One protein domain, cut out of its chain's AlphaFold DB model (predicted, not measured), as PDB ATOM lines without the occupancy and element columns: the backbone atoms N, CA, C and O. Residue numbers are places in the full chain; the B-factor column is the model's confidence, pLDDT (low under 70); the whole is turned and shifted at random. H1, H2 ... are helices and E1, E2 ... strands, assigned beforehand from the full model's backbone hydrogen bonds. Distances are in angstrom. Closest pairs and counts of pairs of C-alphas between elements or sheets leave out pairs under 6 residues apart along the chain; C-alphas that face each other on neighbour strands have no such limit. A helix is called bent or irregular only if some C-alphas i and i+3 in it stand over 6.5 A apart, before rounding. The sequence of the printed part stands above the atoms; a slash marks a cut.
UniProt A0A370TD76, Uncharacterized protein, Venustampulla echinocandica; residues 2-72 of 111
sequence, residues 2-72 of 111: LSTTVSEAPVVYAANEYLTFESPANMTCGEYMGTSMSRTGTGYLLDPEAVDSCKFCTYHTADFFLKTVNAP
ATOM      1  N   LEU A   2      86.707 106.211  98.546       82.50
ATOM      2  CA  LEU A   2      87.856 106.593  97.708       82.50
ATOM      3  C   LEU A   2      89.015 105.597  97.858       82.50
ATOM      4  O   LEU A   2      89.650 105.221  96.881       82.50
ATOM      5  N   SER A   3      89.237 105.110  99.080       83.50
ATOM      6  CA  SER A   3      90.307 104.163  99.377       83.50
ATOM      7  C   SER A   3      90.175 102.836  98.636       83.50
ATOM      8  O   SER A   3      91.177 102.278  98.224       83.50
ATOM      9  N   THR A   4      88.961 102.343  98.385       84.31
ATOM     10  CA  THR A   4      88.765 101.058  97.693       84.31
ATOM     11  C   THR A   4      89.035 101.119  96.192       84.31
ATOM     12  O   THR A   4      89.162 100.072  95.570       84.31
ATOM     13  N   THR A   5      89.075 102.313  95.593       84.69
ATOM     14  CA  THR A   5      89.267 102.480  94.143       84.69
ATOM     15  C   THR A   5      90.692 102.856  93.763       84.69
ATOM     16  O   THR A   5      91.083 102.628  92.626       84.69
ATOM     17  N   VAL A   6      91.442 103.476  94.679       86.31
ATOM     18  CA  VAL A   6      92.767 104.052  94.390       86.31
ATOM     19  C   VAL A   6      93.875 103.522  95.301       86.31
ATOM     20  O   VAL A   6      95.022 103.908  95.123       86.31
ATOM     21  N   SER A   7      93.569 102.663  96.282       85.00
ATOM     22  CA  SER A   7      94.623 102.059  97.112       85.00
ATOM     23  C   SER A   7      95.638 101.317  96.240       85.00
ATOM     24  O   SER A   7      95.279 100.777  95.194       85.00
ATOM     25  N   GLU A   8      96.909 101.379  96.640       82.88
ATOM     26  CA  GLU A   8      98.067 100.808  95.936       82.88
ATOM     27  C   GLU A   8      98.329 101.352  94.518       82.88
ATOM     28  O   GLU A   8      99.316 100.969  93.888       82.88
ATOM     29  N   ALA A   9      97.517 102.285  94.011       86.12
ATOM     30  CA  ALA A   9      97.743 102.864  92.694       86.12
ATOM     31  C   ALA A   9      99.083 103.633  92.660       86.12
ATOM     32  O   ALA A   9      99.357 104.431  93.575       86.12
ATOM     33  N   PRO A  10      99.918 103.425  91.621       83.44
ATOM     34  CA  PRO A  10     101.170 104.154  91.462       83.44
ATOM     35  C   PRO A  10     100.882 105.628  91.175       83.44
ATOM     36  O   PRO A  10     100.019 105.957  90.359       83.44
ATOM     37  N   VAL A  11     101.617 106.523  91.837       83.62
ATOM     38  CA  VAL A  11     101.476 107.969  91.631       83.62
ATOM     39  C   VAL A  11     102.544 108.447  90.655       83.62
ATOM     40  O   VAL A  11     103.739 108.440  90.953       83.62
ATOM     41  N   VAL A  12     102.100 108.888  89.480       83.62
ATOM     42  CA  VAL A  12     102.950 109.514  88.462       83.62
ATOM     43  C   VAL A  12     102.704 111.015  88.495       83.62
ATOM     44  O   VAL A  12     101.567 111.453  88.337       83.62
ATOM     45  N   TYR A  13     103.765 111.785  88.722       84.81
ATOM     46  CA  TYR A  13     103.701 113.242  88.806       84.81
ATOM     47  C   TYR A  13     103.822 113.850  87.409       84.81
ATOM     48  O   TYR A  13     104.580 113.363  86.567       84.81
ATOM     49  N   ALA A  14     103.109 114.946  87.165       85.94
ATOM     50  CA  ALA A  14     103.362 115.773  85.994       85.94
ATOM     51  C   ALA A  14     104.672 116.566  86.163       85.94
ATOM     52  O   ALA A  14     105.133 116.816  87.276       85.94
ATOM     53  N   ALA A  15     105.271 117.013  85.054       83.31
ATOM     54  CA  ALA A  15     106.569 117.703  85.063       83.31
ATOM     55  C   ALA A  15     106.619 118.950  85.978       83.31
ATOM     56  O   ALA A  15     107.685 119.300  86.475       83.31
ATOM     57  N   ASN A  16     105.476 119.600  86.211       85.19
ATOM     58  CA  ASN A  16     105.317 120.783  87.060       85.19
ATOM     59  C   ASN A  16     104.996 120.472  88.535       85.19
ATOM     60  O   ASN A  16     104.921 121.399  89.335       85.19
ATOM     61  N   GLU A  17     104.765 119.210  88.893       87.12
ATOM     62  CA  GLU A  17     104.445 118.790  90.266       87.12
ATOM     63  C   GLU A  17     105.678 118.275  91.020       87.12
ATOM     64  O   GLU A  17     105.624 118.059  92.231       87.12
ATOM     65  N   TYR A  18     106.798 118.083  90.316       88.44
ATOM     66  CA  TYR A  18     108.068 117.722  90.933       88.44
ATOM     67  C   TYR A  18     108.588 118.867  91.801       88.44
ATOM     68  O   TYR A  18     108.729 120.009  91.353       88.44
ATOM     69  N   LEU A  19     108.961 118.538  93.035       88.19
ATOM     70  CA  LEU A  19     109.714 119.453  93.876       88.19
ATOM     71  C   LEU A  19     111.124 119.563  93.306       88.19
ATOM     72  O   LEU A  19     111.840 118.563  93.227       88.19
ATOM     73  N   THR A  20     111.487 120.773  92.887       90.19
ATOM     74  CA  THR A  20     112.786 121.055  92.274       90.19
ATOM     75  C   THR A  20     113.648 121.831  93.260       90.19
ATOM     76  O   THR A  20     113.201 122.847  93.792       90.19
ATOM     77  N   PHE A  21     114.854 121.347  93.536       89.06
ATOM     78  CA  PHE A  21     115.807 121.985  94.449       89.06
ATOM     79  C   PHE A  21     117.243 121.606  94.074       89.06
ATOM     80  O   PHE A  21     117.457 120.659  93.315       89.06
ATOM     81  N   GLU A  22     118.215 122.332  94.623       89.50
ATOM     82  CA  GLU A  22     119.635 122.100  94.349       89.50
ATOM     83  C   GLU A  22     120.280 121.232  95.434       89.50
ATOM     84  O   GLU A  22     120.038 121.435  96.630       89.50
ATOM     85  N   SER A  23     121.080 120.237  95.030       87.56
ATOM     86  CA  SER A  23     121.879 119.456  95.976       87.56
ATOM     87  C   SER A  23     123.100 120.261  96.445       87.56
ATOM     88  O   SER A  23     123.602 121.118  95.719       87.56
ATOM     89  N   PRO A  24     123.609 120.016  97.665       87.06
ATOM     90  CA  PRO A  24     124.876 120.592  98.104       87.06
ATOM     91  C   PRO A  24     126.046 120.193  97.190       87.06
ATOM     92  O   PRO A  24     126.068 119.094  96.635       87.06
ATOM     93  N   ALA A  25     127.061 121.060  97.106       83.19
ATOM     94  CA  ALA A  25     128.246 120.813  96.287       83.19
ATOM     95  C   ALA A  25     128.931 119.477  96.643       83.19
ATOM     96  O   ALA A  25     129.212 119.206  97.813       83.19
ATOM     97  N   ASN A  26     129.257 118.690  95.613       83.19
ATOM     98  CA  ASN A  26     129.846 117.344  95.696       83.19
ATOM     99  C   ASN A  26     128.934 116.248  96.281       83.19
ATOM    100  O   ASN A  26     129.447 115.236  96.754       83.19
ATOM    101  N   MET A  27     127.610 116.420  96.254       87.56
ATOM    102  CA  MET A  27     126.656 115.354  96.582       87.56
ATOM    103  C   MET A  27     125.633 115.157  95.467       87.56
ATOM    104  O   MET A  27     125.090 116.121  94.917       87.56
ATOM    105  N   THR A  28     125.329 113.895  95.175       91.38
ATOM    106  CA  THR A  28     124.217 113.527  94.288       91.38
ATOM    107  C   THR A  28     122.870 113.740  94.983       91.38
ATOM    108  O   THR A  28     122.762 113.696  96.216       91.38
ATOM    109  N   CYS A  29     121.806 113.938  94.203       89.94
ATOM    110  CA  CYS A  29     120.443 114.030  94.731       89.94
ATOM    111  C   CYS A  29     120.069 112.807  95.584       89.94
ATOM    112  O   CYS A  29     119.438 112.955  96.634       89.94
ATOM    113  N   GLY A  30     120.492 111.611  95.156       88.38
ATOM    114  CA  GLY A  30     120.292 110.356  95.875       88.38
ATOM    115  C   GLY A  30     120.991 110.318  97.234       88.38
ATOM    116  O   GLY A  30     120.376 109.916  98.221       88.38
ATOM    117  N   GLU A  31     122.236 110.787  97.323       89.56
ATOM    118  CA  GLU A  31     122.976 110.847  98.592       89.56
ATOM    119  C   GLU A  31     122.367 111.859  99.563       89.56
ATOM    120  O   GLU A  31     122.186 111.559 100.746       89.56
ATOM    121  N   TYR A  32     121.994 113.039  99.063       88.81
ATOM    122  CA  TYR A  32     121.393 114.085  99.885       88.81
ATOM    123  C   TYR A  32     120.016 113.669 100.424       88.81
ATOM    124  O   TYR A  32     119.735 113.801 101.619       88.81
ATOM    125  N   MET A  33     119.152 113.126  99.563       88.38
ATOM    126  CA  MET A  33     117.783 112.763  99.939       88.38
ATOM    127  C   MET A  33     117.657 111.371 100.548       88.38
ATOM    128  O   MET A  33     116.663 111.120 101.226       88.38
ATOM    129  N   GLY A  34     118.629 110.476 100.369       86.50
ATOM    130  CA  GLY A  34     118.531 109.079 100.800       86.50
ATOM    131  C   GLY A  34     118.206 108.928 102.288       86.50
ATOM    132  O   GLY A  34     117.349 108.125 102.663       86.50
ATOM    133  N   THR A  35     118.806 109.760 103.144       84.62
ATOM    134  CA  THR A  35     118.515 109.757 104.589       84.62
ATOM    135  C   THR A  35     117.101 110.252 104.908       84.62
ATOM    136  O   THR A  35     116.408 109.648 105.727       84.62
ATOM    137  N   SER A  36     116.641 111.310 104.243       82.56
ATOM    138  CA  SER A  36     115.297 111.875 104.410       82.56
ATOM    139  C   SER A  36     114.215 110.936 103.879       82.56
ATOM    140  O   SER A  36     113.254 110.654 104.586       82.56
ATOM    141  N   MET A  37     114.402 110.367 102.687       86.25
ATOM    142  CA  MET A  37     113.489 109.393 102.083       86.25
ATOM    143  C   MET A  37     113.376 108.127 102.932       86.25
ATOM    144  O   MET A  37     112.274 107.624 103.133       86.25
ATOM    145  N   SER A  38     114.488 107.655 103.505       85.00
ATOM    146  CA  SER A  38     114.479 106.507 104.423       85.00
ATOM    147  C   SER A  38     113.730 106.804 105.725       85.00
ATOM    148  O   SER A  38     113.054 105.929 106.257       85.00
ATOM    149  N   ARG A  39     113.818 108.039 106.244       84.31
ATOM    150  CA  ARG A  39     113.091 108.468 107.454       84.31
ATOM    151  C   ARG A  39     111.599 108.656 107.206       84.31
ATOM    152  O   ARG A  39     110.792 108.274 108.045       84.31
ATOM    153  N   THR A  40     111.234 109.262 106.082       83.06
ATOM    154  CA  THR A  40     109.835 109.519 105.721       83.06
ATOM    155  C   THR A  40     109.151 108.257 105.183       83.06
ATOM    156  O   THR A  40     107.936 108.116 105.310       83.06
ATOM    157  N   GLY A  41     109.915 107.317 104.620       81.50
ATOM    158  CA  GLY A  41     109.423 106.038 104.108       81.50
ATOM    159  C   GLY A  41     108.572 106.164 102.842       81.50
ATOM    160  O   GLY A  41     107.785 105.266 102.548       81.50
ATOM    161  N   THR A  42     108.669 107.285 102.120       83.69
ATOM    162  CA  THR A  42     107.917 107.536 100.884       83.69
ATOM    163  C   THR A  42     108.642 108.505  99.958       83.69
ATOM    164  O   THR A  42     109.574 109.200 100.368       83.69
ATOM    165  N   GLY A  43     108.177 108.543  98.712       85.19
ATOM    166  CA  GLY A  43     108.714 109.377  97.651       85.19
ATOM    167  C   GLY A  43     109.804 108.700  96.830       85.19
ATOM    168  O   GLY A  43     110.314 107.636  97.182       85.19
ATOM    169  N   TYR A  44     110.139 109.315  95.702       87.94
ATOM    170  CA  TYR A  44     111.195 108.866  94.798       87.94
ATOM    171  C   TYR A  44     111.834 110.059  94.084       87.94
ATOM    172  O   TYR A  44     111.229 111.126  93.962       87.94
ATOM    173  N   LEU A  45     113.069 109.878  93.626       89.44
ATOM    174  CA  LEU A  45     113.764 110.840  92.773       89.44
ATOM    175  C   LEU A  45     113.606 110.424  91.315       89.44
ATOM    176  O   LEU A  45     113.676 109.235  91.009       89.44
ATOM    177  N   LEU A  46     113.413 111.400  90.427       88.38
ATOM    178  CA  LEU A  46     113.387 111.130  88.987       88.38
ATOM    179  C   LEU A  46     114.778 110.735  88.473       88.38
ATOM    180  O   LEU A  46     114.889 109.838  87.646       88.38
ATOM    181  N   ASP A  47     115.812 111.403  88.988       88.69
ATOM    182  CA  ASP A  47     117.213 111.137  88.678       88.69
ATOM    183  C   ASP A  47     118.047 111.189  89.975       88.69
ATOM    184  O   ASP A  47     118.261 112.273  90.529       88.69
ATOM    185  N   PRO A  48     118.461 110.031  90.519       88.25
ATOM    186  CA  PRO A  48     119.300 109.970  91.712       88.25
ATOM    187  C   PRO A  48     120.743 110.436  91.486       88.25
ATOM    188  O   PRO A  48     121.382 110.831  92.460       88.25
ATOM    189  N   GLU A  49     121.251 110.381  90.250       88.50
ATOM    190  CA  GLU A  49     122.644 110.704  89.900       88.50
ATOM    191  C   GLU A  49     122.833 112.184  89.543       88.50
ATOM    192  O   GLU A  49     123.966 112.659  89.447       88.50
ATOM    193  N   ALA A  50     121.735 112.930  89.388       86.88
ATOM    194  CA  ALA A  50     121.772 114.361  89.135       86.88
ATOM    195  C   ALA A  50     122.541 115.127  90.229       86.88
ATOM    196  O   ALA A  50     122.492 114.810  91.424       86.88
ATOM    197  N   VAL A  51     123.230 116.178  89.784       85.44
ATOM    198  CA  VAL A  51     123.941 117.162  90.606       85.44
ATOM    199  C   VAL A  51     123.308 118.522  90.313       85.44
ATOM    200  O   VAL A  51     122.928 118.786  89.171       85.44
ATOM    201  N   ASP A  52     123.123 119.353  91.337       83.00
ATOM    202  CA  ASP A  52     122.543 120.706  91.276       83.00
ATOM    203  C   ASP A  52     121.056 120.806  90.875       83.00
ATOM    204  O   ASP A  52     120.395 121.746  91.291       83.00
ATOM    205  N   SER A  53     120.468 119.871  90.118       88.81
ATOM    206  CA  SER A  53     119.042 119.922  89.735       88.81
ATOM    207  C   SER A  53     118.290 118.643  90.104       88.81
ATOM    208  O   SER A  53     118.102 117.739  89.289       88.81
ATOM    209  N   CYS A  54     117.818 118.576  91.348       89.81
ATOM    210  CA  CYS A  54     117.064 117.439  91.863       89.81
ATOM    211  C   CYS A  54     115.569 117.594  91.605       89.81
ATOM    212  O   CYS A  54     114.992 118.644  91.884       89.81
ATOM    213  N   LYS A  55     114.922 116.518  91.144       91.19
ATOM    214  CA  LYS A  55     113.461 116.424  91.006       91.19
ATOM    215  C   LYS A  55     112.926 115.313  91.894       91.19
ATOM    216  O   LYS A  55     113.235 114.140  91.677       91.19
ATOM    217  N   PHE A  56     112.111 115.686  92.874       89.31
ATOM    218  CA  PHE A  56     111.599 114.783  93.900       89.31
ATOM    219  C   PHE A  56     110.071 114.687  93.883       89.31
ATOM    220  O   PHE A  56     109.366 115.697  93.819       89.31
ATOM    221  N   CYS A  57     109.571 113.458  93.994       88.75
ATOM    222  CA  CYS A  57     108.168 113.133  94.230       88.75
ATOM    223  C   CYS A  57     107.965 112.767  95.694       88.75
ATOM    224  O   CYS A  57     108.649 111.890  96.212       88.75
ATOM    225  N   THR A  58     106.977 113.376  96.348       84.94
ATOM    226  CA  THR A  58     106.688 113.126  97.768       84.94
ATOM    227  C   THR A  58     106.003 111.788  98.023       84.94
ATOM    228  O   THR A  58     106.158 111.228  99.104       84.94
ATOM    229  N   TYR A  59     105.255 111.268  97.048       83.94
ATOM    230  CA  TYR A  59     104.485 110.036  97.184       83.94
ATOM    231  C   TYR A  59     104.797 109.068  96.046       83.94
ATOM    232  O   TYR A  59     104.815 109.449  94.880       83.94
ATOM    233  N   HIS A  60     105.011 107.798  96.393       82.88
ATOM    234  CA  HIS A  60     105.146 106.713  95.416       82.88
ATOM    235  C   HIS A  60     103.808 105.993  95.165       82.88
ATOM    236  O   HIS A  60     103.517 105.575  94.046       82.88
ATOM    237  N   THR A  61     102.964 105.883  96.198       85.12
ATOM    238  CA  THR A  61     101.639 105.250  96.120       85.12
ATOM    239  C   THR A  61     100.548 106.156  96.678       85.12
ATOM    240  O   THR A  61     100.781 106.978  97.573       85.12
ATOM    241  N   ALA A  62      99.327 105.976  96.174       85.50
ATOM    242  CA  ALA A  62      98.160 106.732  96.611       85.50
ATOM    243  C   ALA A  62      97.765 106.449  98.075       85.50
ATOM    244  O   ALA A  62      97.049 107.243  98.680       85.50
ATOM    245  N   ASP A  63      98.274 105.382  98.698       84.50
ATOM    246  CA  ASP A  63      98.004 105.080 100.110       84.50
ATOM    247  C   ASP A  63      98.531 106.157 101.060       84.50
ATOM    248  O   ASP A  63      97.935 106.415 102.109       84.50
ATOM    249  N   PHE A  64      99.633 106.820 100.700       84.50
ATOM    250  CA  PHE A  64     100.142 107.944 101.482       84.50
ATOM    251  C   PHE A  64      99.189 109.134 101.433       84.50
ATOM    252  O   PHE A  64      98.929 109.741 102.469       84.50
ATOM    253  N   PHE A  65      98.598 109.406 100.270       84.19
ATOM    254  CA  PHE A  65      97.539 110.403 100.137       84.19
ATOM    255  C   PHE A  65      96.278 109.996 100.914       84.19
ATOM    256  O   PHE A  65      95.706 110.792 101.652       84.19
ATOM    257  N   LEU A  66      95.869 108.728 100.848       86.31
ATOM    258  CA  LEU A  66      94.716 108.227 101.602       86.31
ATOM    259  C   LEU A  66      94.883 108.391 103.122       86.31
ATOM    260  O   LEU A  66      93.904 108.652 103.826       86.31
ATOM    261  N   LYS A  67      96.114 108.298 103.639       86.44
ATOM    262  CA  LYS A  67      96.419 108.589 105.047       86.44
ATOM    263  C   LYS A  67      96.250 110.071 105.393       86.44
ATOM    264  O   LYS A  67      95.726 110.357 106.466       86.44
ATOM    265  N   THR A  68      96.641 111.003 104.518       85.75
ATOM    266  CA  THR A  68      96.508 112.447 104.807       85.75
ATOM    267  C   THR A  68      95.047 112.883 104.898       85.75
ATOM    268  O   THR A  68      94.714 113.741 105.711       85.75
ATOM    269  N   VAL A  69      94.154 112.244 104.136       88.69
ATOM    270  CA  VAL A  69      92.707 112.516 104.165       88.69
ATOM    271  C   VAL A  69      91.928 111.653 105.171       88.69
ATOM    272  O   VAL A  69      90.702 111.600 105.109       88.69
ATOM    273  N   ASN A  70      92.607 110.978 106.110       86.94
ATOM    274  CA  ASN A  70      91.996 110.079 107.106       86.94
ATOM    275  C   ASN A  70      91.130 108.955 106.500       86.94
ATOM    276  O   ASN A  70      90.173 108.487 107.118       86.94
ATOM    277  N   ALA A  71      91.473 108.483 105.300       87.75
ATOM    278  CA  ALA A  71      90.785 107.393 104.616       87.75
ATOM    279  C   ALA A  71      91.708 106.181 104.370       87.75
ATOM    280  O   ALA A  71      91.822 105.733 103.229       87.75
ATOM    281  N   PRO A  72      92.372 105.618 105.398       87.69
ATOM    282  CA  PRO A  72      93.238 104.460 105.208       87.69
ATOM    283  C   PRO A  72      92.438 103.255 104.694       87.69
ATOM    284  O   PRO A  72      91.330 102.977 105.160       87.69
TER     285      PRO A  72
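AT A GLANCE: This is residues 2 to 72 of the 111 residues of an uncharacterized protein of Venustampulla echinocandica (UniProt A0A370TD76). An elongated model has two ends: at one, a small sheet of E1 and E2 with the longest helix, H2, near E2; at the other, the short helices H1 and H3 pack together. Residues 7 to 18 and the tight link from E2 to H3 run between these ends, and residues 44 to 45 pair briefly with E2. The printed part has 71 residues, with three named helices and two named strands in the order H1, E1, H2, E2, H3; the sheet is antiparallel. The class is mixed, with under half of the residues in named elements. The whole is only just loose, close to compact, with a radius of gyration of the C-alphas of 13.6 A and spans of 44 by 25 by 15 A.

HOW THE PARTS SIT: Strands E1, residues 19 to 21, and E2, residues 54 to 57, are antiparallel neighbours at 157 degrees. N 19 and O 56 are 3.0 A apart, and N 54 and O 21 2.9 A, both within hydrogen-bond range. The closest C-alphas of E2 and H2, residues 29 to 40, are those of Cys 54 and Cys 29, 5.6 A apart. H1, residues 3 to 6, and H3, residues 62 to 68, touch, with the closest C-alphas those of Ser 3 and Leu 66, 6.4 A apart. H2 and H3 are apart. Every O i to N i+4 pair is within hydrogen-bond range in H3 and 6 of 8 in H2, while H1 is too short for such a pair.

IN THESE COORDINATES: H2 is 15.9 A long and irregular, with C-alphas 32 and 35 7.0 A apart. E2 is 10.2 A long and H3 10.1 A. H1 begins at C-alpha 3 (90.307, 104.163, 99.377), and H3 ends at C-alpha 68 (96.508, 112.447, 104.807).

THE WHOLE: The C-alphas farthest apart, of Thr 4 and Asn 26, are 44.2 A apart. The links H1 to E1 and H2 to E2 are long. The printed part has no cut, and no printed residue has a pLDDT under 70.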